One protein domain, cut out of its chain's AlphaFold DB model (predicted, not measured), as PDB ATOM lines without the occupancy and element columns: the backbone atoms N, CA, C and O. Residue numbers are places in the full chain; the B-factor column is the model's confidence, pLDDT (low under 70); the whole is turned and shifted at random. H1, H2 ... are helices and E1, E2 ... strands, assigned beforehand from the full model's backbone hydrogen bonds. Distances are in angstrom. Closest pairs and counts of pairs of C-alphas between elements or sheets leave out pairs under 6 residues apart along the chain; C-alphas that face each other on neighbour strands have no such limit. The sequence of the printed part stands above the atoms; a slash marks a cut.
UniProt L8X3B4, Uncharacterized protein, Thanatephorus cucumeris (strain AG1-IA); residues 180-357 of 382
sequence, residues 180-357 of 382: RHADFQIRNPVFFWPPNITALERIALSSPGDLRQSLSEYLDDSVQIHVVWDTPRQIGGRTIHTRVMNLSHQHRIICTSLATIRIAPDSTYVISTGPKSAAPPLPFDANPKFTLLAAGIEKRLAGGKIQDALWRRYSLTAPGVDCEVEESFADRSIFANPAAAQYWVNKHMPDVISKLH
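What this domain is: This is residues 180 to 357 of the 382 residues of an uncharacterized protein of Thanatephorus cucumeris (strain AG1-IA) (UniProt L8X3B4). The model is a twisted wall of six long antiparallel strands, with helices H2 and H3 over one face near one end and H5 packed on H3 beyond them. No named helix lies on the other face, and residues 264 to 288 swing out as a long loop on the helices' side. The printed part has 178 residues with six named helices and six named strands, in the order H1 H2 H3 E1 E2 E3 E4 E5 E6 H4 H5 H6; the sheet's order is E1 E2 E3 E6 E5 E4. The class is mixed, helices and strands; the whole is compact, with a radius of gyration of the C-alphas of 17.4 A and spans of 52 by 43 by 29 A.

Where its parts are: The strands are E1, residues 224 to 235, 31.7 A long; E2, 238 to 249, 34.7 A; E3, 252 to 263, 31.8 A; E4, 289 to 302, 34.3 A; E5, 305 to 318, 40.8 A; and E6, 321 to 329, 25.3 A. E1 bends by 55 degrees at residue 228 and E4 by 67 degrees at residue 299. C-alpha 224 is at (-6.007, 72.732, 11.843). The helices are H1, 180 to 183; H2, 199 to 206, 10.5 A; H3, 211 to 219, 11.8 A; H4, 332 to 335; H5, 338 to 348, 15.2 A; and H6, 350 to 356, ending at C-alpha 356, (-38.168, 80.132, 22.240).

How they stand to each other: E1 E2 E3 and E4 E5 E6 are meanders, each strand the antiparallel neighbour of the one before; E3 E4 E5 E6 form a Greek key, a meander whose last strand is the antiparallel neighbour of the strand before it, E3. Within hydrogen-bond range are N 226 and O 246 of E1 and E2, 2.8 A; N 243 and O 259 of E2 and E3, 2.8 A; N 258 and O 326 of E3 and E6, 2.8 A; N 314 and O 325 of E5 and E6, 2.9 A; and N 298 and O 309 of E4 and E5, 2.8 A. H2 and H3 on one face make two layers, helices over a sheet. H3 lies over E2 at a height over the sheet of 9.7 A and runs along the strands, at 3 degrees to E2 on the local plane. H2 stands up from the sheet at 45 degrees. H4 is on the same face, over none of the strands. H3 and H5 touch, closest at the C-alphas of Tyr 218 and Trp 344, 5.9 A, at a steep tilt of 51 degrees, opposite ways. H6 is close to but not clearly touching H1, closest at the C-alphas of Ala 182 and Val 352, 7.8 A. Every O i to N i+4 pair is within hydrogen-bond range in H2, H3, H5 and H6; H1 and H4 are too short for one.

The domain as a whole: The C-alphas farthest apart, those of Gly 236 and His 357, are 54.8 A apart. The printed part has no cut. The links H1 to H2 and E3 to E4 are long. Mean pLDDT of the printed part is 83.7; residues 180 to 189, 272 to 285 and 348 to 357 are under 70.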
ATOM      1  N   ARG A 180     -25.676  86.458  27.629       41.06
ATOM      2  CA  ARG A 180     -24.900  87.558  27.004       41.06
ATOM      3  C   ARG A 180     -24.999  87.630  25.478       41.06
ATOM      4  O   ARG A 180     -24.770  88.695  24.909       41.06
ATOM      5  N   HIS A 181     -25.374  86.540  24.808       41.88
ATOM      6  CA  HIS A 181     -25.644  86.560  23.364       41.88
ATOM      7  C   HIS A 181     -26.965  87.269  23.037       41.88
ATOM      8  O   HIS A 181     -27.071  87.895  21.983       41.88
ATOM      9  N   ALA A 182     -27.935  87.238  23.956       39.19
ATOM     10  CA  ALA A 182     -29.126  88.082  23.874       39.19
ATOM     11  C   ALA A 182     -28.809  89.565  24.171       39.19
ATOM     12  O   ALA A 182     -29.350  90.444  23.504       39.19
ATOM     13  N   ASP A 183     -27.883  89.856  25.094       38.69
ATOM     14  CA  ASP A 183     -27.486  91.237  25.430       38.69
ATOM     15  C   ASP A 183     -26.612  91.925  24.367       38.69
ATOM     16  O   ASP A 183     -26.606  93.155  24.274       38.69
ATOM     17  N   PHE A 184     -25.914  91.174  23.506       43.28
ATOM     18  CA  PHE A 184     -25.156  91.758  22.389       43.28
ATOM     19  C   PHE A 184     -26.051  92.449  21.343       43.28
ATOM     20  O   PHE A 184     -25.554  93.269  20.568       43.28
ATOM     21  N   GLN A 185     -27.363  92.180  21.343       43.69
ATOM     22  CA  GLN A 185     -28.329  92.912  20.516       43.69
ATOM     23  C   GLN A 185     -28.747  94.271  21.101       43.69
ATOM     24  O   GLN A 185     -29.297  95.086  20.369       43.69
ATOM     25  N   ILE A 186     -28.494  94.558  22.384       40.75
ATOM     26  CA  ILE A 186     -29.143  95.694  23.068       40.75
ATOM     27  C   ILE A 186     -28.351  97.015  22.951       40.75
ATOM     28  O   ILE A 186     -28.902  98.081  23.215       40.75
ATOM     29  N   ARG A 187     -27.078  97.012  22.522       41.66
ATOM     30  CA  ARG A 187     -26.249  98.246  22.490       41.66
ATOM     31  C   ARG A 187     -25.548  98.582  21.171       41.66
ATOM     32  O   ARG A 187     -24.814  99.564  21.132       41.66
ATOM     33  N   ASN A 188     -25.766  97.819  20.104       47.78
ATOM     34  CA  ASN A 188     -25.240  98.141  18.774       47.78
ATOM     35  C   ASN A 188     -26.419  98.385  17.820       47.78
ATOM     36  O   ASN A 188     -27.389  97.628  17.894       47.78
ATOM     37  N   PRO A 189     -26.375  99.414  16.950       53.81
ATOM     38  CA  PRO A 189     -27.410  99.627  15.944       53.81
ATOM     39  C   PRO A 189     -27.625  98.318  15.188       53.81
ATOM     40  O   PRO A 189     -26.657  97.657  14.811       53.81
ATOM     41  N   VAL A 190     -28.893  97.928  15.062       76.38
ATOM     42  CA  VAL A 190     -29.371  96.671  14.478       76.38
ATOM     43  C   VAL A 190     -28.481  96.256  13.306       76.38
ATOM     44  O   VAL A 190     -28.528  96.862  12.238       76.38
ATOM     45  N   PHE A 191     -27.627  95.251  13.512       84.25
ATOM     46  CA  PHE A 191     -26.794  94.734  12.434       84.25
ATOM     47  C   PHE A 191     -27.717  94.132  11.371       84.25
ATOM     48  O   PHE A 191     -28.465  93.185  11.643       84.25
ATOM     49  N   PHE A 192     -27.687  94.689  10.163       90.56
ATOM     50  CA  PHE A 192     -28.538  94.243   9.068       90.56
ATOM     51  C   PHE A 192     -27.965  92.973   8.443       90.56
ATOM     52  O   PHE A 192     -27.031  93.011   7.644       90.56
ATOM     53  N   TRP A 193     -28.541  91.830   8.808       92.25
ATOM     54  CA  TRP A 193     -28.211  90.554   8.187       92.25
ATOM     55  C   TRP A 193     -28.745  90.495   6.753       92.25
ATOM     56  O   TRP A 193     -29.931  90.771   6.545       92.25
ATOM     57  N   PRO A 194     -27.927  90.071   5.775       93.06
ATOM     58  CA  PRO A 194     -28.418  89.772   4.441       93.06
ATOM     59  C   PRO A 194     -29.595  88.786   4.454       93.06
ATOM     60  O   PRO A 194     -29.635  87.871   5.292       93.06
ATOM     61  N   PRO A 195     -30.550  88.940   3.517       89.94
ATOM     62  CA  PRO A 195     -31.609  87.959   3.353       89.94
ATOM     63  C   PRO A 195     -30.979  86.600   3.032       89.94
ATOM     64  O   PRO A 195     -29.912  86.518   2.426       89.94
ATOM     65  N   ASN A 196     -31.651  85.526   3.434       94.25
ATOM     66  CA  ASN A 196     -31.212  84.141   3.248       94.25
ATOM     67  C   ASN A 196     -30.090  83.649   4.170       94.25
ATOM     68  O   ASN A 196     -29.719  82.494   4.019       94.25
ATOM     69  N   ILE A 197     -29.587  84.432   5.131       94.31
ATOM     70  CA  ILE A 197     -28.704  83.890   6.181       94.31
ATOM     71  C   ILE A 197     -29.545  83.214   7.270       94.31
ATOM     72  O   ILE A 197     -30.382  83.865   7.915       94.31
ATOM     73  N   THR A 198     -29.305  81.918   7.484       91.81
ATOM     74  CA  THR A 198     -30.005  81.094   8.483       91.81
ATOM     75  C   THR A 198     -29.613  81.493   9.906       91.81
ATOM     76  O   THR A 198     -28.581  82.122  10.129       91.81
ATOM     77  N   ALA A 199     -30.419  81.128  10.905       87.50
ATOM     78  CA  ALA A 199     -30.104  81.430  12.304       87.50
ATOM     79  C   ALA A 199     -28.742  80.851  12.733       87.50
ATOM     80  O   ALA A 199     -27.958  81.544  13.374       87.50
ATOM     81  N   LEU A 200     -28.434  79.622  12.310       87.75
ATOM     82  CA  LEU A 200     -27.159  78.965  12.594       87.75
ATOM     83  C   LEU A 200     -25.972  79.726  11.997       87.75
ATOM     84  O   LEU A 200     -24.970  79.957  12.669       87.75
ATOM     85  N   GLU A 201     -26.107  80.163  10.748       92.25
ATOM     86  CA  GLU A 201     -25.077  80.947  10.072       92.25
ATOM     87  C   GLU A 201     -24.861  82.287  10.772       92.25
ATOM     88  O   GLU A 201     -23.725  82.723  10.902       92.25
ATOM     89  N   ARG A 202     -25.914  82.924  11.305       91.31
ATOM     90  CA  ARG A 202     -25.758  84.142  12.119       91.31
ATOM     91  C   ARG A 202     -24.956  83.873  13.384       91.31
ATOM     92  O   ARG A 202     -24.125  84.702  13.741       91.31
ATOM     93  N   ILE A 203     -25.162  82.734  14.046       87.62
ATOM     94  CA  ILE A 203     -24.374  82.345  15.227       87.62
ATOM     95  C   ILE A 203     -22.907  82.147  14.825       87.62
ATOM     96  O   ILE A 203     -22.026  82.727  15.453       87.62
ATOM     97  N   ALA A 204     -22.639  81.421  13.735       89.31
ATOM     98  CA  ALA A 204     -21.287  81.231  13.203       89.31
ATOM     99  C   ALA A 204     -20.611  82.548  12.817       89.31
ATOM    100  O   ALA A 204     -19.447  82.768  13.140       89.31
ATOM    101  N   LEU A 205     -21.346  83.454  12.175       92.56
ATOM    102  CA  LEU A 205     -20.816  84.734  11.724       92.56
ATOM    103  C   LEU A 205     -20.621  85.731  12.877       92.56
ATOM    104  O   LEU A 205     -19.678  86.516  12.842       92.56
ATOM    105  N   SER A 206     -21.454  85.681  13.919       92.00
ATOM    106  CA  SER A 206     -21.381  86.589  15.076       92.00
ATOM    107  C   SER A 206     -20.627  86.034  16.284       92.00
ATOM    108  O   SER A 206     -20.517  86.744  17.281       92.00
ATOM    109  N   SER A 207     -20.108  84.803  16.217       87.50
ATOM    110  CA  SER A 207     -19.394  84.186  17.336       87.50
ATOM    111  C   SER A 207     -18.166  85.026  17.725       87.50
ATOM    112  O   SER A 207     -17.252  85.198  16.908       87.50
ATOM    113  N   PRO A 208     -18.125  85.576  18.953       85.31
ATOM    114  CA  PRO A 208     -16.938  86.241  19.450       85.31
ATOM    115  C   PRO A 208     -15.903  85.179  19.838       85.31
ATOM    116  O   PRO A 208     -16.211  84.240  20.568       85.31
ATOM    117  N   GLY A 209     -14.664  85.342  19.378       75.25
ATOM    118  CA  GLY A 209     -13.529  84.553  19.860       75.25
ATOM    119  C   GLY A 209     -12.962  83.558  18.852       75.25
ATOM    120  O   GLY A 209     -12.793  83.864  17.672       75.25
ATOM    121  N   ASP A 210     -12.577  82.393  19.366       82.81
ATOM    122  CA  ASP A 210     -11.787  81.388  18.663       82.81
ATOM    123  C   ASP A 210     -12.649  80.593  17.668       82.81
ATOM    124  O   ASP A 210     -13.333  79.621  18.020       82.81
ATOM    125  N   LEU A 211     -12.619  81.015  16.397       89.06
ATOM    126  CA  LEU A 211     -13.367  80.346  15.336       89.06
ATOM    127  C   LEU A 211     -12.948  78.878  15.178       89.06
ATOM    128  O   LEU A 211     -13.806  78.042  14.920       89.06
ATOM    129  N   ARG A 212     -11.668  78.523  15.356       90.62
ATOM    130  CA  ARG A 212     -11.246  77.116  15.247       90.62
ATOM    131  C   ARG A 212     -11.868  76.289  16.344       90.62
ATOM    132  O   ARG A 212     -12.323  75.194  16.041       90.62
ATOM    133  N   GLN A 213     -11.850  76.762  17.588       89.31
ATOM    134  CA  GLN A 213     -12.475  76.021  18.678       89.31
ATOM    135  C   GLN A 213     -13.963  75.834  18.385       89.31
ATOM    136  O   GLN A 213     -14.445  74.707  18.406       89.31
ATOM    137  N   SER A 214     -14.650  76.908  17.991       88.38
ATOM    138  CA  SER A 214     -16.068  76.858  17.623       88.38
ATOM    139  C   SER A 214     -16.341  75.854  16.497       88.38
ATOM    140  O   SER A 214     -17.252  75.040  16.603       88.38
ATOM    141  N   LEU A 215     -15.527  75.868  15.438       90.88
ATOM    142  CA  LEU A 215     -15.653  74.935  14.318       90.88
ATOM    143  C   LEU A 215     -15.253  73.509  14.694       90.88
ATOM    144  O   LEU A 215     -15.862  72.580  14.188       90.88
ATOM    145  N   SER A 216     -14.267  73.319  15.570       91.50
ATOM    146  CA  SER A 216     -13.852  71.983  16.011       91.50
ATOM    147  C   SER A 216     -14.938  71.333  16.861       91.50
ATOM    148  O   SER A 216     -15.234  70.156  16.705       91.50
ATOM    149  N   GLU A 217     -15.577  72.121  17.726       89.44
ATOM    150  CA  GLU A 217     -16.724  71.676  18.516       89.44
ATOM    151  C   GLU A 217     -17.957  71.412  17.646       89.44
ATOM    152  O   GLU A 217     -18.700  70.475  17.917       89.44
ATOM    153  N   TYR A 218     -18.179  72.217  16.605       89.31
ATOM    154  CA  TYR A 218     -19.284  72.025  15.665       89.31
ATOM    155  C   TYR A 218     -19.078  70.803  14.749       89.31
ATOM    156  O   TYR A 218     -20.030  70.081  14.467       89.31
ATOM    157  N   LEU A 219     -17.850  70.572  14.274       90.94
ATOM    158  CA  LEU A 219     -17.505  69.461  13.377       90.94
ATOM    159  C   LEU A 219     -17.214  68.150  14.120       90.94
ATOM    160  O   LEU A 219     -17.072  67.124  13.463       90.94
ATOM    161  N   ASP A 220     -17.132  68.194  15.453       91.75
ATOM    162  CA  ASP A 220     -16.708  67.083  16.317       91.75
ATOM    163  C   ASP A 220     -15.348  66.480  15.901       91.75
ATOM    164  O   ASP A 220     -15.104  65.280  15.988       91.75
ATOM    165  N   ASP A 221     -14.443  67.331  15.407       93.56
ATOM    166  CA  ASP A 221     -13.108  66.948  14.944       93.56
ATOM    167  C   ASP A 221     -12.161  68.159  15.005       93.56
ATOM    168  O   ASP A 221     -12.565  69.320  15.069       93.56
ATOM    169  N   SER A 222     -10.858  67.906  14.992       93.00
ATOM    170  CA  SER A 222      -9.839  68.942  15.057       93.00
ATOM    171  C   SER A 222      -9.765  69.766  13.768       93.00
ATOM    172  O   SER A 222      -9.441  69.271  12.687       93.00
ATOM    173  N   VAL A 223      -9.973  71.077  13.890       93.31
ATOM    174  CA  VAL A 223      -9.647  72.026  12.821       93.31
ATOM    175  C   VAL A 223      -8.183  72.441  12.961       93.31
ATOM    176  O   VAL A 223      -7.734  72.888  14.014       93.31
ATOM    177  N   GLN A 224      -7.405  72.303  11.896       93.38
ATOM    178  CA  GLN A 224      -6.007  72.732  11.843       93.38
ATOM    179  C   GLN A 224      -5.912  74.144  11.261       93.38
ATOM    180  O   GLN A 224      -6.712  74.507  10.404       93.38
ATOM    181  N   ILE A 225      -4.924  74.933  11.690       90.56
ATOM    182  CA  ILE A 225      -4.600  76.217  11.057       90.56
ATOM    183  C   ILE A 225      -3.234  76.149  10.401       90.56
ATOM    184  O   ILE A 225      -2.253  75.754  11.025       90.56
ATOM    185  N   HIS A 226      -3.189  76.635   9.168       91.75
ATOM    186  CA  HIS A 226      -1.986  76.782   8.367       91.75
ATOM    187  C   HIS A 226      -1.804  78.258   8.029       91.75
ATOM    188  O   HIS A 226      -2.654  78.848   7.364       91.75
ATOM    189  N   VAL A 227      -0.713  78.869   8.490       91.94
ATOM    190  CA  VAL A 227      -0.352  80.235   8.085       91.94
ATOM    191  C   VAL A 227       0.212  80.167   6.670       91.94
ATOM    192  O   VAL A 227       1.222  79.506   6.442       91.94
ATOM    193  N   VAL A 228      -0.452  80.828   5.726       93.69
ATOM    194  CA  VAL A 228      -0.038  80.869   4.318       93.69
ATOM    195  C   VAL A 228       1.070  81.896   4.134       93.69
ATOM    196  O   VAL A 228       2.082  81.610   3.503       93.69
ATOM    197  N   TRP A 229       0.882  83.090   4.695       93.62
ATOM    198  CA  TRP A 229       1.886  84.147   4.683       93.62
ATOM    199  C   TRP A 229       1.681  85.122   5.841       93.62
ATOM    200  O   TRP A 229       0.575  85.255   6.369       93.62
ATOM    201  N   ASP A 230       2.763  85.796   6.220       92.62
ATOM    202  CA  ASP A 230       2.799  86.861   7.221       92.62
ATOM    203  C   ASP A 230       3.818  87.912   6.777       92.62
ATOM    204  O   ASP A 230       4.947  87.573   6.419       92.62
ATOM    205  N   THR A 231       3.417  89.176   6.751       94.00
ATOM    206  CA  THR A 231       4.288  90.294   6.389       94.00
ATOM    207  C   THR A 231       4.282  91.340   7.502       94.00
ATOM    208  O   THR A 231       3.329  92.123   7.584       94.00
ATOM    209  N   PRO A 232       5.333  91.385   8.344       93.62
ATOM    210  CA  PRO A 232       5.534  92.471   9.293       93.62
ATOM    211  C   PRO A 232       5.995  93.744   8.577       93.62
ATOM    212  O   PRO A 232       6.843  93.705   7.686       93.62
ATOM    213  N   ARG A 233       5.473  94.893   9.003       95.12
ATOM    214  CA  ARG A 233       5.891  96.233   8.573       95.12
ATOM    215  C   ARG A 233       5.978  97.157   9.781       95.12
ATOM    216  O   ARG A 233       5.128  97.090  10.659       95.12
ATOM    217  N   GLN A 234       6.978  98.032   9.811       95.56
ATOM    218  CA  GLN A 234       7.093  99.089  10.819       95.56
ATOM    219  C   GLN A 234       6.672 100.419  10.193       95.56
ATOM    220  O   GLN A 234       7.245 100.825   9.184       95.56
ATOM    221  N   ILE A 235       5.667 101.087  10.760       94.81
ATOM    222  CA  ILE A 235       5.167 102.383  10.277       94.81
ATOM    223  C   ILE A 235       4.950 103.298  11.482       94.81
ATOM    224  O   ILE A 235       4.089 103.036  12.317       94.81
ATOM    225  N   GLY A 236       5.739 104.374  11.592       92.44
ATOM    226  CA  GLY A 236       5.608 105.349  12.685       92.44
ATOM    227  C   GLY A 236       5.779 104.736  14.080       92.44
ATOM    228  O   GLY A 236       5.013 105.048  14.986       92.44
ATOM    229  N   GLY A 237       6.717 103.794  14.232       92.00
ATOM    230  CA  GLY A 237       6.943 103.043  15.475       92.00
ATOM    231  C   GLY A 237       5.911 101.946  15.766       92.00
ATOM    232  O   GLY A 237       6.097 101.171  16.697       92.00
ATOM    233  N   ARG A 238       4.834 101.844  14.979       93.31
ATOM    234  CA  ARG A 238       3.838 100.772  15.102       93.31
ATOM    235  C   ARG A 238       4.241  99.577  14.256       93.31
ATOM    236  O   ARG A 238       4.597  99.735  13.086       93.31
ATOM    237  N   THR A 239       4.067  98.384  14.816       94.25
ATOM    238  CA  THR A 239       4.235  97.139  14.062       94.25
ATOM    239  C   THR A 239       2.897  96.745  13.447       94.25
ATOM    240  O   THR A 239       1.911  96.566  14.159       94.25
ATOM    241  N   ILE A 240       2.844  96.599  12.127       95.56
ATOM    242  CA  ILE A 240       1.668  96.138  11.391       95.56
ATOM    243  C   ILE A 240       1.983  94.788  10.760       95.56
ATOM    244  O   ILE A 240       2.873  94.689   9.922       95.56
ATOM    245  N   HIS A 241       1.224  93.762  11.121       94.56
ATOM    246  CA  HIS A 241       1.265  92.462  10.469       94.56
ATOM    247  C   HIS A 241       0.070  92.303   9.550       94.56
ATOM    248  O   HIS A 241      -1.063  92.585   9.932       94.56
ATOM    249  N   THR A 242       0.313  91.798   8.350       95.31
ATOM    250  CA  THR A 242      -0.753  91.280   7.494       95.31
ATOM    251  C   THR A 242      -0.530  89.787   7.333       95.31
ATOM    252  O   THR A 242       0.556  89.372   6.937       95.31
ATOM    253  N   ARG A 243      -1.523  88.979   7.702       94.50
ATOM    254  CA  ARG A 243      -1.401  87.524   7.772       94.50
ATOM    255  C   ARG A 243      -2.579  86.854   7.091       94.50
ATOM    256  O   ARG A 243      -3.722  87.196   7.376       94.50
ATOM    257  N   VAL A 244      -2.302  85.851   6.266       95.50
ATOM    258  CA  VAL A 244      -3.333  84.956   5.727       95.50
ATOM    259  C   VAL A 244      -3.166  83.566   6.295       95.50
ATOM    260  O   VAL A 244      -2.059  83.031   6.375       95.50
ATOM    261  N   MET A 245      -4.286  82.968   6.666       95.31
ATOM    262  CA  MET A 245      -4.358  81.624   7.206       95.31
ATOM    263  C   MET A 245      -5.452  80.825   6.531       95.31
ATOM    264  O   MET A 245      -6.487  81.365   6.149       95.31
ATOM    265  N   ASN A 246      -5.251  79.517   6.493       95.44
ATOM    266  CA  ASN A 246      -6.273  78.551   6.149       95.44
ATOM    267  C   ASN A 246      -6.610  77.716   7.380       95.44
ATOM    268  O   ASN A 246      -5.730  77.110   7.988       95.44
ATOM    269  N   LEU A 247      -7.891  77.663   7.712       95.44
ATOM    270  CA  LEU A 247      -8.465  76.681   8.613       95.44
ATOM    271  C   LEU A 247      -8.835  75.466   7.767       95.44
ATOM    272  O   LEU A 247      -9.573  75.592   6.786       95.44
ATOM    273  N   SER A 248      -8.326  74.296   8.132       95.38
ATOM    274  CA  SER A 248      -8.574  73.049   7.418       95.38
ATOM    275  C   SER A 248      -9.137  71.967   8.325       95.38
ATOM    276  O   SER A 248      -8.670  71.796   9.446       95.38
ATOM    277  N   HIS A 249     -10.065  71.185   7.794       95.19
ATOM    278  CA  HIS A 249     -10.655  70.014   8.428       95.19
ATOM    279  C   HIS A 249     -10.589  68.850   7.437       95.19
ATOM    280  O   HIS A 249     -10.922  69.036   6.265       95.19
ATOM    281  N   GLN A 250     -10.097  67.683   7.870       94.50
ATOM    282  CA  GLN A 250      -9.929  66.495   7.013       94.50
ATOM    283  C   GLN A 250      -9.232  66.810   5.672       94.50
ATOM    284  O   GLN A 250      -9.706  66.458   4.594       94.50
ATOM    285  N   HIS A 251      -8.112  67.541   5.741       93.25
ATOM    286  CA  HIS A 251      -7.315  67.991   4.586       93.25
ATOM    287  C   HIS A 251      -8.031  68.925   3.593       93.25
ATOM    288  O   HIS A 251      -7.505  69.202   2.516       93.25
ATOM    289  N   ARG A 252      -9.202  69.462   3.948       94.19
ATOM    290  CA  ARG A 252      -9.936  70.446   3.145       94.19
ATOM    291  C   ARG A 252      -9.911  71.803   3.823       94.19
ATOM    292  O   ARG A 252     -10.145  71.895   5.023       94.19
ATOM    293  N   ILE A 253      -9.642  72.860   3.062       94.81
ATOM    294  CA  ILE A 253      -9.750  74.234   3.564       94.81
ATOM    295  C   ILE A 253     -11.234  74.544   3.742       94.81
ATOM    296  O   ILE A 253     -11.993  74.477   2.779       94.81
ATOM    297  N   ILE A 254     -11.634  74.875   4.966       95.94
ATOM    298  CA  ILE A 254     -13.017  75.225   5.313       95.94
ATOM    299  C   ILE A 254     -13.196  76.726   5.526       95.94
ATOM    300  O   ILE A 254     -14.297  77.238   5.347       95.94
ATOM    301  N   CYS A 255     -12.126  77.446   5.868       96.62
ATOM    302  CA  CYS A 255     -12.140  78.897   6.001       96.62
ATOM    303  C   CYS A 255     -10.758  79.475   5.682       96.62
ATOM    304  O   CYS A 255      -9.735  78.910   6.068       96.62
ATOM    305  N   THR A 256     -10.729  80.603   4.985       96.31
ATOM    306  CA  THR A 256      -9.537  81.429   4.804       96.31
ATOM    307  C   THR A 256      -9.729  82.720   5.584       96.31
ATOM    308  O   THR A 256     -10.772  83.360   5.474       96.31
ATOM    309  N   SER A 257      -8.725  83.098   6.363       96.81
ATOM    310  CA  SER A 257      -8.739  84.284   7.215       96.81
ATOM    311  C   SER A 257      -7.598  85.214   6.819       96.81
ATOM    312  O   SER A 257      -6.451  84.778   6.722       96.81
ATOM    313  N   LEU A 258      -7.919  86.481   6.573       96.44
ATOM    314  CA  LEU A 258      -6.986  87.579   6.367       96.44
ATOM    315  C   LEU A 258      -7.064  88.500   7.584       96.44
ATOM    316  O   LEU A 258      -8.094  89.115   7.838       96.44
ATOM    317  N   ALA A 259      -5.962  88.619   8.315       96.25
ATOM    318  CA  ALA A 259      -5.857  89.465   9.491       96.25
ATOM    319  C   ALA A 259      -4.864  90.605   9.253       96.25
ATOM    320  O   ALA A 259      -3.735  90.374   8.815       96.25
ATOM    321  N   THR A 260      -5.267  91.826   9.598       96.44
ATOM    322  CA  THR A 260      -4.386  92.990   9.724       96.44
ATOM    323  C   THR A 260      -4.278  93.362  11.192       96.44
ATOM    324  O   THR A 260      -5.230  93.863  11.783       96.44
ATOM    325  N   ILE A 261      -3.110  93.112  11.774       95.38
ATOM    326  CA  ILE A 261      -2.833  93.303  13.195       95.38
ATOM    327  C   ILE A 261      -1.954  94.538  13.344       95.38
ATOM    328  O   ILE A 261      -0.901  94.622  12.720       95.38
ATOM    329  N   ARG A 262      -2.376  95.489  14.166       95.38
ATOM    330  CA  ARG A 262      -1.670  96.734  14.465       95.38
ATOM    331  C   ARG A 262      -1.288  96.719  15.939       95.38
ATOM    332  O   ARG A 262      -2.159  96.625  16.798       95.38
ATOM    333  N   ILE A 263       0.006  96.795  16.213       94.56
ATOM    334  CA  ILE A 263       0.579  96.776  17.558       94.56
ATOM    335  C   ILE A 263       1.150  98.159  17.853       94.56
ATOM    336  O   ILE A 263       1.914  98.716  17.054       94.56
ATOM    337  N   ALA A 264       0.742  98.718  18.989       95.00
ATOM    338  CA  ALA A 264       1.218 100.006  19.469       95.00
ATOM    339  C   ALA A 264       2.723  99.948  19.827       95.00
ATOM    340  O   ALA A 264       3.213  98.891  20.219       95.00
ATOM    341  N   PRO A 265       3.476 101.054  19.680       93.62
ATOM    342  CA  PRO A 265       4.925 101.083  19.923       93.62
ATOM    343  C   PRO A 265       5.315 100.742  21.367       93.62
ATOM    344  O   PRO A 265       6.390 100.208  21.611       93.62
ATOM    345  N   ASP A 266       4.454 101.080  22.321       92.69
ATOM    346  CA  ASP A 266       4.607 100.864  23.762       92.69
ATOM    347  C   ASP A 266       4.120  99.482  24.211       92.69
ATOM    348  O   ASP A 266       4.122  99.155  25.397       92.69
ATOM    349  N   SER A 267       3.686  98.663  23.260       88.00
ATOM    350  CA  SER A 267       3.122  97.370  23.552       88.00
ATOM    351  C   SER A 267       4.185  96.298  23.788       88.00
ATOM    352  O   SER A 267       5.188  96.209  23.083       88.00
ATOM    353  N   THR A 268       3.914  95.410  24.742       85.62
ATOM    354  CA  THR A 268       4.719  94.214  25.015       85.62
ATOM    355  C   THR A 268       4.367  93.029  24.109       85.62
ATOM    356  O   THR A 268       4.998  91.974  24.215       85.62
ATOM    357  N   TYR A 269       3.374  93.156  23.217       81.44
ATOM    358  CA  TYR A 269       2.968  92.043  22.361       81.44
ATOM    359  C   TYR A 269       4.010  91.763  21.279       81.44
ATOM    360  O   TYR A 269       4.333  92.612  20.449       81.44
ATOM    361  N   VAL A 270       4.477  90.516  21.239       76.69
ATOM    362  CA  VAL A 270       5.409  90.028  20.220       76.69
ATOM    363  C   VAL A 270       4.706  89.016  19.333       76.69
ATOM    364  O   VAL A 270       4.246  87.976  19.813       76.69
ATOM    365  N   ILE A 271       4.671  89.288  18.023       77.06
ATOM    366  CA  ILE A 271       4.148  88.341  17.044       77.06
ATOM    367  C   ILE A 271       5.201  87.279  16.702       77.06
ATOM    368  O   ILE A 271       6.092  87.512  15.894       77.06
ATOM    369  N   SER A 272       5.107  86.089  17.300       67.81
ATOM    370  CA  SER A 272       6.038  84.984  17.043       67.81
ATOM    371  C   SER A 272       5.638  84.197  15.791       67.81
ATOM    372  O   SER A 272       4.865  83.243  15.837       67.81
ATOM    373  N   THR A 273       6.196  84.567  14.645       60.72
ATOM    374  CA  THR A 273       6.038  83.828  13.388       60.72
ATOM    375  C   THR A 273       6.954  82.604  13.376       60.72
ATOM    376  O   THR A 273       8.144  82.721  13.099       60.72
ATOM    377  N   GLY A 274       6.437  81.412  13.683       57.19
ATOM    378  CA  GLY A 274       7.251  80.203  13.576       57.19
ATOM    379  C   GLY A 274       6.451  78.899  13.586       57.19
ATOM    380  O   GLY A 274       5.523  78.770  14.384       57.19
ATOM    381  N   PRO A 275       6.851  77.890  12.782       52.16
ATOM    382  CA  PRO A 275       6.200  76.571  12.730       52.16
ATOM    383  C   PRO A 275       6.307  75.783  14.048       52.16
ATOM    384  O   PRO A 275       5.659  74.757  14.215       52.16
ATOM    385  N   LYS A 276       7.128  76.259  14.992       50.44
ATOM    386  CA  LYS A 276       7.338  75.678  16.326       50.44
ATOM    387  C   LYS A 276       7.029  76.657  17.457       50.44
ATOM    388  O   LYS A 276       7.483  76.445  18.577       50.44
ATOM    389  N   SER A 277       6.291  77.734  17.181       46.34
ATOM    390  CA  SER A 277       5.886  78.669  18.228       46.34
ATOM    391  C   SER A 277       4.840  77.998  19.124       46.34
ATOM    392  O   SER A 277       3.634  78.098  18.908       46.34
ATOM    393  N   ALA A 278       5.330  77.260  20.121       44.19
ATOM    394  CA  ALA A 278       4.603  76.869  21.321       44.19
ATOM    395  C   ALA A 278       4.588  78.032  22.329       44.19
ATOM    396  O   ALA A 278       4.639  77.807  23.536       44.19
ATOM    397  N   ALA A 279       4.595  79.277  21.833       43.22
ATOM    398  CA  ALA A 279       4.458  80.434  22.690       43.22
ATOM    399  C   ALA A 279       3.132  80.290  23.450       43.22
ATOM    400  O   ALA A 279       2.110  79.982  22.820       43.22
ATOM    401  N   PRO A 280       3.150  80.453  24.783       47.72
ATOM    402  CA  PRO A 280       1.925  80.469  25.553       47.72
ATOM    403  C   PRO A 280       0.999  81.544  24.978       47.72
ATOM    404  O   PRO A 280       1.479  82.521  24.390       47.72
ATOM    405  N   PRO A 281      -0.318  81.370  25.132       55.38
ATOM    406  CA  PRO A 281      -1.276  82.406  24.830       55.38
ATOM    407  C   PRO A 281      -0.789  83.747  25.362       55.38
ATOM    408  O   PRO A 281      -0.409  83.826  26.529       55.38
ATOM    409  N   LEU A 282      -0.704  84.752  24.482       54.66
ATOM    410  CA  LEU A 282      -0.444  86.129  24.868       54.66
ATOM    411  C   LEU A 282      -1.424  86.404  26.009       54.66
ATOM    412  O   LEU A 282      -2.637  86.244  25.825       54.66
ATOM    413  N   PRO A 283      -0.920  86.737  27.200       58.25
ATOM    414  CA  PRO A 283      -1.776  87.149  28.283       58.25
ATOM    415  C   PRO A 283      -2.341  88.496  27.859       58.25
ATOM    416  O   PRO A 283      -1.719  89.537  28.033       58.25
ATOM    417  N   PHE A 284      -3.492  88.480  27.197       62.81
ATOM    418  CA  PHE A 284      -4.275  89.687  27.097       62.81
ATOM    419  C   PHE A 284      -4.745  89.974  28.514       62.81
ATOM    420  O   PHE A 284      -5.597  89.261  29.044       62.81
ATOM    421  N   ASP A 285      -4.184  91.016  29.120       67.12
ATOM    422  CA  ASP A 285      -4.597  91.480  30.447       67.12
ATOM    423  C   ASP A 285      -6.094  91.848  30.473       67.12
ATOM    424  O   ASP A 285      -6.727  91.887  31.527       67.12
ATOM    425  N   ALA A 286      -6.684  92.076  29.294       75.69
ATOM    426  CA  ALA A 286      -8.105  92.296  29.091       75.69
ATOM    427  C   ALA A 286      -8.644  91.471  27.916       75.69
ATOM    428  O   ALA A 286      -8.046  91.430  26.845       75.69
ATOM    429  N   ASN A 287      -9.834  90.887  28.079       79.31
ATOM    430  CA  ASN A 287     -10.527  90.213  26.982       79.31
ATOM    431  C   ASN A 287     -10.691  91.169  25.784       79.31
ATOM    432  O   ASN A 287     -11.251  92.258  25.965       79.31
ATOM    433  N   PRO A 288     -10.250  90.788  24.572       88.75
ATOM    434  CA  PRO A 288     -10.391  91.643  23.406       88.75
ATOM    435  C   PRO A 288     -11.870  91.917  23.128       88.75
ATOM    436  O   PRO A 288     -12.717  91.020  23.158       88.75
ATOM    437  N   LYS A 289     -12.186  93.174  22.827       91.25
ATOM    438  CA  LYS A 289     -13.524  93.589  22.422       91.25
ATOM    439  C   LYS A 289     -13.758  93.177  20.974       91.25
ATOM    440  O   LYS A 289     -13.161  93.742  20.062       91.25
ATOM    441  N   PHE A 290     -14.662  92.225  20.778       92.00
ATOM    442  CA  PHE A 290     -15.144  91.825  19.460       92.00
ATOM    443  C   PHE A 290     -16.225  92.781  18.950       92.00
ATOM    444  O   PHE A 290     -17.188  93.074  19.660       92.00
ATOM    445  N   THR A 291     -16.087  93.230  17.702       92.62
ATOM    446  CA  THR A 291     -17.120  93.996  16.993       92.62
ATOM    447  C   THR A 291     -17.297  93.445  15.582       92.62
ATOM    448  O   THR A 291     -16.394  93.551  14.754       92.62
ATOM    449  N   LEU A 292     -18.466  92.869  15.288       93.94
ATOM    450  CA  LEU A 292     -18.810  92.447  13.930       93.94
ATOM    451  C   LEU A 292     -19.043  93.689  13.059       93.94
ATOM    452  O   LEU A 292     -19.944  94.476  13.337       93.94
ATOM    453  N   LEU A 293     -18.230  93.860  12.015       94.94
ATOM    454  CA  LEU A 293     -18.277  95.025  11.128       94.94
ATOM    455  C   LEU A 293     -19.171  94.769   9.912       94.94
ATOM    456  O   LEU A 293     -19.934  95.638   9.507       94.94
ATOM    457  N   ALA A 294     -19.063  93.584   9.310       95.94
ATOM    458  CA  ALA A 294     -19.860  93.176   8.158       95.94
ATOM    459  C   ALA A 294     -19.913  91.647   8.046       95.94
ATOM    460  O   ALA A 294     -19.044  90.947   8.559       95.94
ATOM    461  N   ALA A 295     -20.924  91.125   7.361       97.06
ATOM    462  CA  ALA A 295     -21.062  89.706   7.077       97.06
ATOM    463  C   ALA A 295     -21.979  89.510   5.875       97.06
ATOM    464  O   ALA A 295     -22.880  90.319   5.640       97.06
ATOM    465  N   GLY A 296     -21.782  88.425   5.135       96.81
ATOM    466  CA  GLY A 296     -22.646  88.139   4.006       96.81
ATOM    467  C   GLY A 296     -22.394  86.826   3.298       96.81
ATOM    468  O   GLY A 296     -21.689  85.942   3.782       96.81
ATOM    469  N   ILE A 297     -23.039  86.728   2.140       96.69
ATOM    470  CA  ILE A 297     -22.931  85.619   1.201       96.69
ATOM    471  C   ILE A 297     -22.242  86.165  -0.050       96.69
ATOM    472  O   ILE A 297     -22.646  87.195  -0.589       96.69
ATOM    473  N   GLU A 298     -21.200  85.488  -0.510       95.88
ATOM    474  CA  GLU A 298     -20.513  85.760  -1.767       95.88
ATOM    475  C   GLU A 298     -20.682  84.558  -2.703       95.88
ATOM    476  O   GLU A 298     -20.536  83.412  -2.284       95.88
ATOM    477  N   LYS A 299     -20.957  84.804  -3.989       94.44
ATOM    478  CA  LYS A 299     -20.971  83.748  -5.007       94.44
ATOM    479  C   LYS A 299     -19.550  83.444  -5.461       94.44
ATOM    480  O   LYS A 299     -18.862  84.323  -5.979       94.44
ATOM    481  N   ARG A 300     -19.126  82.190  -5.334       91.81
ATOM    482  CA  ARG A 300     -17.793  81.724  -5.725       91.81
ATOM    483  C   ARG A 300     -17.848  80.627  -6.764       91.81
ATOM    484  O   ARG A 300     -18.683  79.736  -6.710       91.81
ATOM    485  N   LEU A 301     -16.894  80.673  -7.687       90.88
ATOM    486  CA  LEU A 301     -16.623  79.575  -8.606       90.88
ATOM    487  C   LEU A 301     -15.710  78.551  -7.921       90.88
ATOM    488  O   LEU A 301     -14.532  78.823  -7.656       90.88
ATOM    489  N   ALA A 302     -16.267  77.374  -7.645       86.12
ATOM    490  CA  ALA A 302     -15.572  76.218  -7.097       86.12
ATOM    491  C   ALA A 302     -15.859  74.994  -7.981       86.12
ATOM    492  O   ALA A 302     -17.007  74.578  -8.131       86.12
ATOM    493  N   GLY A 303     -14.818  74.448  -8.622       85.50
ATOM    494  CA  GLY A 303     -14.944  73.278  -9.503       85.50
ATOM    495  C   GLY A 303     -15.903  73.490 -10.681       85.50
ATOM    496  O   GLY A 303     -16.720  72.620 -10.972       85.50
ATOM    497  N   GLY A 304     -15.881  74.677 -11.297       92.06
ATOM    498  CA  GLY A 304     -16.772  75.033 -12.411       92.06
ATOM    499  C   GLY A 304     -18.235  75.286 -12.024       92.06
ATOM    500  O   GLY A 304     -19.043  75.605 -12.891       92.06
ATOM    501  N   LYS A 305     -18.590  75.185 -10.737       92.44
ATOM    502  CA  LYS A 305     -19.933  75.488 -10.229       92.44
ATOM    503  C   LYS A 305     -19.916  76.776  -9.419       92.44
ATOM    504  O   LYS A 305     -18.961  77.048  -8.691       92.44
ATOM    505  N   ILE A 306     -20.982  77.561  -9.544       93.69
ATOM    506  CA  ILE A 306     -21.223  78.712  -8.673       93.69
ATOM    507  C   ILE A 306     -21.804  78.179  -7.364       93.69
ATOM    508  O   ILE A 306     -22.829  77.500  -7.378       93.69
ATOM    509  N   GLN A 307     -21.139  78.470  -6.254       94.06
ATOM    510  CA  GLN A 307     -21.544  78.097  -4.904       94.06
ATOM    511  C   GLN A 307     -21.595  79.343  -4.023       94.06
ATOM    512  O   GLN A 307     -20.820  80.282  -4.215       94.06
ATOM    513  N   ASP A 308     -22.502  79.344  -3.057       95.00
ATOM    514  CA  ASP A 308     -22.568  80.392  -2.047       95.00
ATOM    515  C   ASP A 308     -21.510  80.128  -0.968       95.00
ATOM    516  O   ASP A 308     -21.405  79.025  -0.433       95.00
ATOM    517  N   ALA A 309     -20.744  81.158  -0.630       95.38
ATOM    518  CA  ALA A 309     -19.738  81.154   0.418       95.38
ATOM    519  C   ALA A 309     -20.086  82.218   1.456       95.38
ATOM    520  O   ALA A 309     -20.435  83.346   1.112       95.38
ATOM    521  N   LEU A 310     -19.980  81.872   2.735       97.00
ATOM    522  CA  LEU A 310     -20.171  82.843   3.806       97.00
ATOM    523  C   LEU A 310     -18.887  83.641   4.032       97.00
ATOM    524  O   LEU A 310     -17.777  83.138   3.843       97.00
ATOM    525  N   TRP A 311     -19.029  84.878   4.484       97.56
ATOM    526  CA  TRP A 311     -17.903  85.690   4.920       97.56
ATOM    527  C   TRP A 311     -18.303  86.612   6.067       97.56
ATOM    528  O   TRP A 311     -19.464  87.011   6.188       97.56
ATOM    529  N   ARG A 312     -17.331  86.961   6.909       97.12
ATOM    530  CA  ARG A 312     -17.463  87.989   7.944       97.12
ATOM    531  C   ARG A 312     -16.224  88.859   8.007       97.12
ATOM    532  O   ARG A 312     -15.120  88.398   7.755       97.12
ATOM    533  N   ARG A 313     -16.419  90.107   8.406       97.00
ATOM    534  CA  ARG A 313     -15.370  91.060   8.740       97.00
ATOM    535  C   ARG A 313     -15.641  91.608  10.128       97.00
ATOM    536  O   ARG A 313     -16.755  92.055  10.405       97.00
ATOM    537  N   TYR A 314     -14.652  91.573  11.002       96.12
ATOM    538  CA  TYR A 314     -14.785  92.020  12.384       96.12
ATOM    539  C   TYR A 314     -13.500  92.680  12.873       96.12
ATOM    540  O   TYR A 314     -12.431  92.493  12.289       96.12
ATOM    541  N   SER A 315     -13.610  93.446  13.954       94.88
ATOM    542  CA  SER A 315     -12.459  93.941  14.697       94.88
ATOM    543  C   SER A 315     -12.344  93.277  16.065       94.88
ATOM    544  O   SER A 315     -13.343  92.926  16.703       94.88
ATOM    545  N   LEU A 316     -11.100  93.093  16.500       93.44
ATOM    546  CA  LEU A 316     -10.718  92.742  17.861       93.44
ATOM    547  C   LEU A 316      -9.830  93.864  18.393       93.44
ATOM    548  O   LEU A 316      -8.760  94.108  17.837       93.44
ATOM    549  N   THR A 317     -10.256  94.513  19.471       92.38
ATOM    550  CA  THR A 317      -9.496  95.600  20.106       92.38
ATOM    551  C   THR A 317      -9.151  95.231  21.540       92.38
ATOM    552  O   THR A 317     -10.032  94.869  22.323       92.38
ATOM    553  N   ALA A 318      -7.877  95.346  21.893       91.50
ATOM    554  CA  ALA A 318      -7.353  95.215  23.247       91.50
ATOM    555  C   ALA A 318      -6.339  96.346  23.507       91.50
ATOM    556  O   ALA A 318      -5.848  96.954  22.555       91.50
ATOM    557  N   PRO A 319      -5.994  96.668  24.768       92.56
ATOM    558  CA  PRO A 319      -4.973  97.677  25.048       92.56
ATOM    559  C   PRO A 319      -3.672  97.360  24.303       92.56
ATOM    560  O   PRO A 319      -3.117  96.287  24.497       92.56
ATOM    561  N   GLY A 320      -3.214  98.261  23.429       92.56
ATOM    562  CA  GLY A 320      -1.982  98.099  22.647       92.56
ATOM    563  C   GLY A 320      -2.089  97.249  21.370       92.56
ATOM    564  O   GLY A 320      -1.094  97.159  20.648       92.56
ATOM    565  N   VAL A 321      -3.253  96.655  21.057       93.56
ATOM    566  CA  VAL A 321      -3.468  95.869  19.824       93.56
ATOM    567  C   VAL A 321      -4.838  96.125  19.227       93.56
ATOM    568  O   VAL A 321      -5.863  95.909  19.873       93.56
ATOM    569  N   ASP A 322      -4.843  96.429  17.937       94.62
ATOM    570  CA  ASP A 322      -6.044  96.441  17.115       94.62
ATOM    571  C   ASP A 322      -5.891  95.461  15.962       94.62
ATOM    572  O   ASP A 322      -4.906  95.483  15.225       94.62
ATOM    573  N   CYS A 323      -6.878  94.599  15.777       95.56
ATOM    574  CA  CYS A 323      -6.892  93.622  14.705       95.56
ATOM    575  C   CYS A 323      -8.174  93.768  13.891       95.56
ATOM    576  O   CYS A 323      -9.267  93.797  14.448       95.56
ATOM    577  N   GLU A 324      -8.037  93.828  12.573       96.56
ATOM    578  CA  GLU A 324      -9.146  93.693  11.633       96.56
ATOM    579  C   GLU A 324      -9.007  92.355  10.927       96.56
ATOM    580  O   GLU A 324      -7.957  92.055  10.354       96.56
ATOM    581  N   VAL A 325     -10.060  91.547  10.975       96.38
ATOM    582  CA  VAL A 325     -10.059  90.204  10.405       96.38
ATOM    583  C   VAL A 325     -11.193  90.084   9.407       96.38
ATOM    584  O   VAL A 325     -12.333  90.442   9.701       96.38
ATOM    585  N   GLU A 326     -10.875  89.550   8.238       97.31
ATOM    586  CA  GLU A 326     -11.832  89.087   7.249       97.31
ATOM    587  C   GLU A 326     -11.709  87.572   7.121       97.31
ATOM    588  O   GLU A 326     -10.639  87.039   6.837       97.31
ATOM    589  N   GLU A 327     -12.806  86.867   7.351       97.06
ATOM    590  CA  GLU A 327     -12.878  85.417   7.264       97.06
ATOM    591  C   GLU A 327     -13.872  85.024   6.198       97.06
ATOM    592  O   GLU A 327     -14.965  85.587   6.096       97.06
ATOM    593  N   SER A 328     -13.509  84.017   5.421       96.56
ATOM    594  CA  SER A 328     -14.361  83.514   4.375       96.56
ATOM    595  C   SER A 328     -14.372  82.002   4.325       96.56
ATOM    596  O   SER A 328     -13.343  81.350   4.158       96.56
ATOM    597  N   PHE A 329     -15.575  81.455   4.435       96.69
ATOM    598  CA  PHE A 329     -15.837  80.032   4.440       96.69
ATOM    599  C   PHE A 329     -15.796  79.497   3.010       96.69
ATOM    600  O   PHE A 329     -16.325  80.112   2.084       96.69
ATOM    601  N   ALA A 330     -15.126  78.364   2.819       93.56
ATOM    602  CA  ALA A 330     -14.936  77.778   1.496       93.56
ATOM    603  C   ALA A 330     -16.255  77.265   0.902       93.56
ATOM    604  O   ALA A 330     -16.467  77.376  -0.303       93.56
ATOM    605  N   ASP A 331     -17.128  76.742   1.761       91.25
ATOM    606  CA  ASP A 331     -18.426  76.196   1.398       91.25
ATOM    607  C   ASP A 331     -19.433  76.517   2.508       91.25
ATOM    608  O   ASP A 331     -19.164  76.311   3.693       91.25
ATOM    609  N   ARG A 332     -20.600  77.033   2.128       94.62
ATOM    610  CA  ARG A 332     -21.723  77.268   3.039       94.62
ATOM    611  C   ARG A 332     -22.318  75.961   3.575       94.62
ATOM    612  O   ARG A 332     -22.858  75.950   4.680       94.62
ATOM    613  N   SER A 333     -22.181  74.859   2.835       92.00
ATOM    614  CA  SER A 333     -22.721  73.543   3.193       92.00
ATOM    615  C   SER A 333     -22.129  72.963   4.480       92.00
ATOM    616  O   SER A 333     -22.752  72.096   5.092       92.00
ATOM    617  N   ILE A 334     -20.992  73.485   4.963       90.94
ATOM    618  CA  ILE A 334     -20.443  73.092   6.269       90.94
ATOM    619  C   ILE A 334     -21.460  73.338   7.396       90.94
ATOM    620  O   ILE A 334     -21.493  72.599   8.374       90.94
ATOM    621  N   PHE A 335     -22.358  74.313   7.225       90.69
ATOM    622  CA  PHE A 335     -23.423  74.647   8.173       90.69
ATOM    623  C   PHE A 335     -24.758  73.937   7.883       90.69
ATOM    624  O   PHE A 335     -25.763  74.233   8.522       90.69
ATOM    625  N   ALA A 336     -24.805  73.010   6.922       88.00
ATOM    626  CA  ALA A 336     -26.045  72.350   6.514       88.00
ATOM    627  C   ALA A 336     -26.394  71.100   7.342       88.00
ATOM    628  O   ALA A 336     -27.501  70.588   7.197       88.00
ATOM    629  N   ASN A 337     -25.489  70.586   8.186       85.00
ATOM    630  CA  ASN A 337     -25.754  69.393   8.993       85.00
ATOM    631  C   ASN A 337     -26.695  69.734  10.169       85.00
ATOM    632  O   ASN A 337     -26.254  70.371  11.129       85.00
ATOM    633  N   PRO A 338     -27.966  69.281  10.153       80.06
ATOM    634  CA  PRO A 338     -28.934  69.645  11.183       80.06
ATOM    635  C   PRO A 338     -28.589  69.057  12.559       80.06
ATOM    636  O   PRO A 338     -28.902  69.673  13.573       80.06
ATOM    637  N   ALA A 339     -27.923  67.899  12.618       81.88
ATOM    638  CA  ALA A 339     -27.533  67.282  13.886       81.88
ATOM    639  C   ALA A 339     -26.402  68.072  14.564       81.88
ATOM    640  O   ALA A 339     -26.496  68.387  15.751       81.88
ATOM    641  N   ALA A 340     -25.380  68.460  13.794       79.38
ATOM    642  CA  ALA A 340     -24.296  69.320  14.274       79.38
ATOM    643  C   ALA A 340     -24.826  70.700  14.688       79.38
ATOM    644  O   ALA A 340     -24.493  71.210  15.758       79.38
ATOM    645  N   ALA A 341     -25.730  71.268  13.883       78.50
ATOM    646  CA  ALA A 341     -26.420  72.512  14.193       78.50
ATOM    647  C   ALA A 341     -27.162  72.440  15.528       78.50
ATOM    648  O   ALA A 341     -26.968  73.298  16.386       78.50
ATOM    649  N   GLN A 342     -27.975  71.401  15.730       77.75
ATOM    650  CA  GLN A 342     -28.748  71.239  16.954       77.75
ATOM    651  C   GLN A 342     -27.844  71.078  18.178       77.75
ATOM    652  O   GLN A 342     -28.084  71.719  19.200       77.75
ATOM    653  N   TYR A 343     -26.789  70.263  18.077       79.81
ATOM    654  CA  TYR A 343     -25.806  70.104  19.148       79.81
ATOM    655  C   TYR A 343     -25.166  71.446  19.523       79.81
ATOM    656  O   TYR A 343     -25.108  71.814  20.698       79.81
ATOM    657  N   TRP A 344     -24.745  72.209  18.518       76.88
ATOM    658  CA  TRP A 344     -24.066  73.480  18.716       76.88
ATOM    659  C   TRP A 344     -24.991  74.547  19.316       76.88
ATOM    660  O   TRP A 344     -24.617  75.224  20.275       76.88
ATOM    661  N   VAL A 345     -26.238  74.639  18.844       78.06
ATOM    662  CA  VAL A 345     -27.252  75.521  19.443       78.06
ATOM    663  C   VAL A 345     -27.531  75.117  20.894       78.06
ATOM    664  O   VAL A 345     -27.535  75.979  21.767       78.06
ATOM    665  N   ASN A 346     -27.685  73.825  21.196       77.94
ATOM    666  CA  ASN A 346     -27.917  73.363  22.571       77.94
ATOM    667  C   ASN A 346     -26.756  73.729  23.510       77.94
ATOM    668  O   ASN A 346     -26.982  74.098  24.661       77.94
ATOM    669  N   LYS A 347     -25.515  73.635  23.019       74.69
ATOM    670  CA  LYS A 347     -24.304  73.873  23.811       74.69
ATOM    671  C   LYS A 347     -24.021  75.358  24.050       74.69
ATOM    672  O   LYS A 347     -23.672  75.737  25.163       74.69
ATOM    673  N   HIS A 348     -24.154  76.193  23.020       69.19
ATOM    674  CA  HIS A 348     -23.770  77.611  23.079       69.19
ATOM    675  C   HIS A 348     -24.955  78.561  23.277       69.19
ATOM    676  O   HIS A 348     -24.763  79.732  23.601       69.19
ATOM    677  N   MET A 349     -26.182  78.072  23.087       69.62
ATOM    678  CA  MET A 349     -27.410  78.851  23.215       69.62
ATOM    679  C   MET A 349     -28.483  78.202  24.116       69.62
ATOM    680  O   MET A 349     -29.661  78.206  23.739       69.62
ATOM    681  N   PRO A 350     -28.150  77.709  25.331       62.56
ATOM    682  CA  PRO A 350     -29.155  77.118  26.222       62.56
ATOM    683  C   PRO A 350     -30.310  78.087  26.536       62.56
ATOM    684  O   PRO A 350     -31.473  77.686  26.554       62.56
ATOM    685  N   ASP A 351     -30.009  79.386  26.682       59.19
ATOM    686  CA  ASP A 351     -31.006  80.409  27.031       59.19
ATOM    687  C   ASP A 351     -31.864  80.882  25.848       59.19
ATOM    688  O   ASP A 351     -32.907  81.500  26.048       59.19
ATOM    689  N   VAL A 352     -31.446  80.634  24.602       54.66
ATOM    690  CA  VAL A 352     -32.271  80.976  23.431       54.66
ATOM    691  C   VAL A 352     -33.369  79.935  23.268       54.66
ATOM    692  O   VAL A 352     -34.518  80.295  23.034       54.66
ATOM    693  N   ILE A 353     -33.051  78.656  23.474       52.34
ATOM    694  CA  ILE A 353     -34.046  77.579  23.435       52.34
ATOM    695  C   ILE A 353     -35.048  77.736  24.583       52.34
ATOM    696  O   ILE A 353     -36.253  77.645  24.343       52.34
ATOM    697  N   SER A 354     -34.584  78.049  25.799       54.66
ATOM    698  CA  SER A 354     -35.477  78.263  26.950       54.66
ATOM    699  C   SER A 354     -36.387  79.491  26.804       54.66
ATOM    700  O   SER A 354     -37.431  79.558  27.446       54.66
ATOM    701  N   LYS A 355     -36.033  80.445  25.931       51.12
ATOM    702  CA  LYS A 355     -36.878  81.599  25.579       51.12
ATOM    703  C   LYS A 355     -37.769  81.360  24.355       51.12
ATOM    704  O   LYS A 355     -38.823  81.982  24.262       51.12
ATOM    705  N   LEU A 356     -37.371  80.489  23.425       44.81
ATOM    706  CA  LEU A 356     -38.168  80.132  22.240       44.81
ATOM    707  C   LEU A 356     -39.273  79.118  22.554       44.81
ATOM    708  O   LEU A 356     -40.327  79.153  21.924       44.81
ATOM    709  N   HIS A 357     -39.057  78.255  23.543       44.12
ATOM    710  CA  HIS A 357     -40.105  77.458  24.166       44.12
ATOM    711  C   HIS A 357     -40.418  78.059  25.538       44.12
ATOM    712  O   HIS A 357     -39.816  77.627  26.522       44.12
TER     713      HIS A 357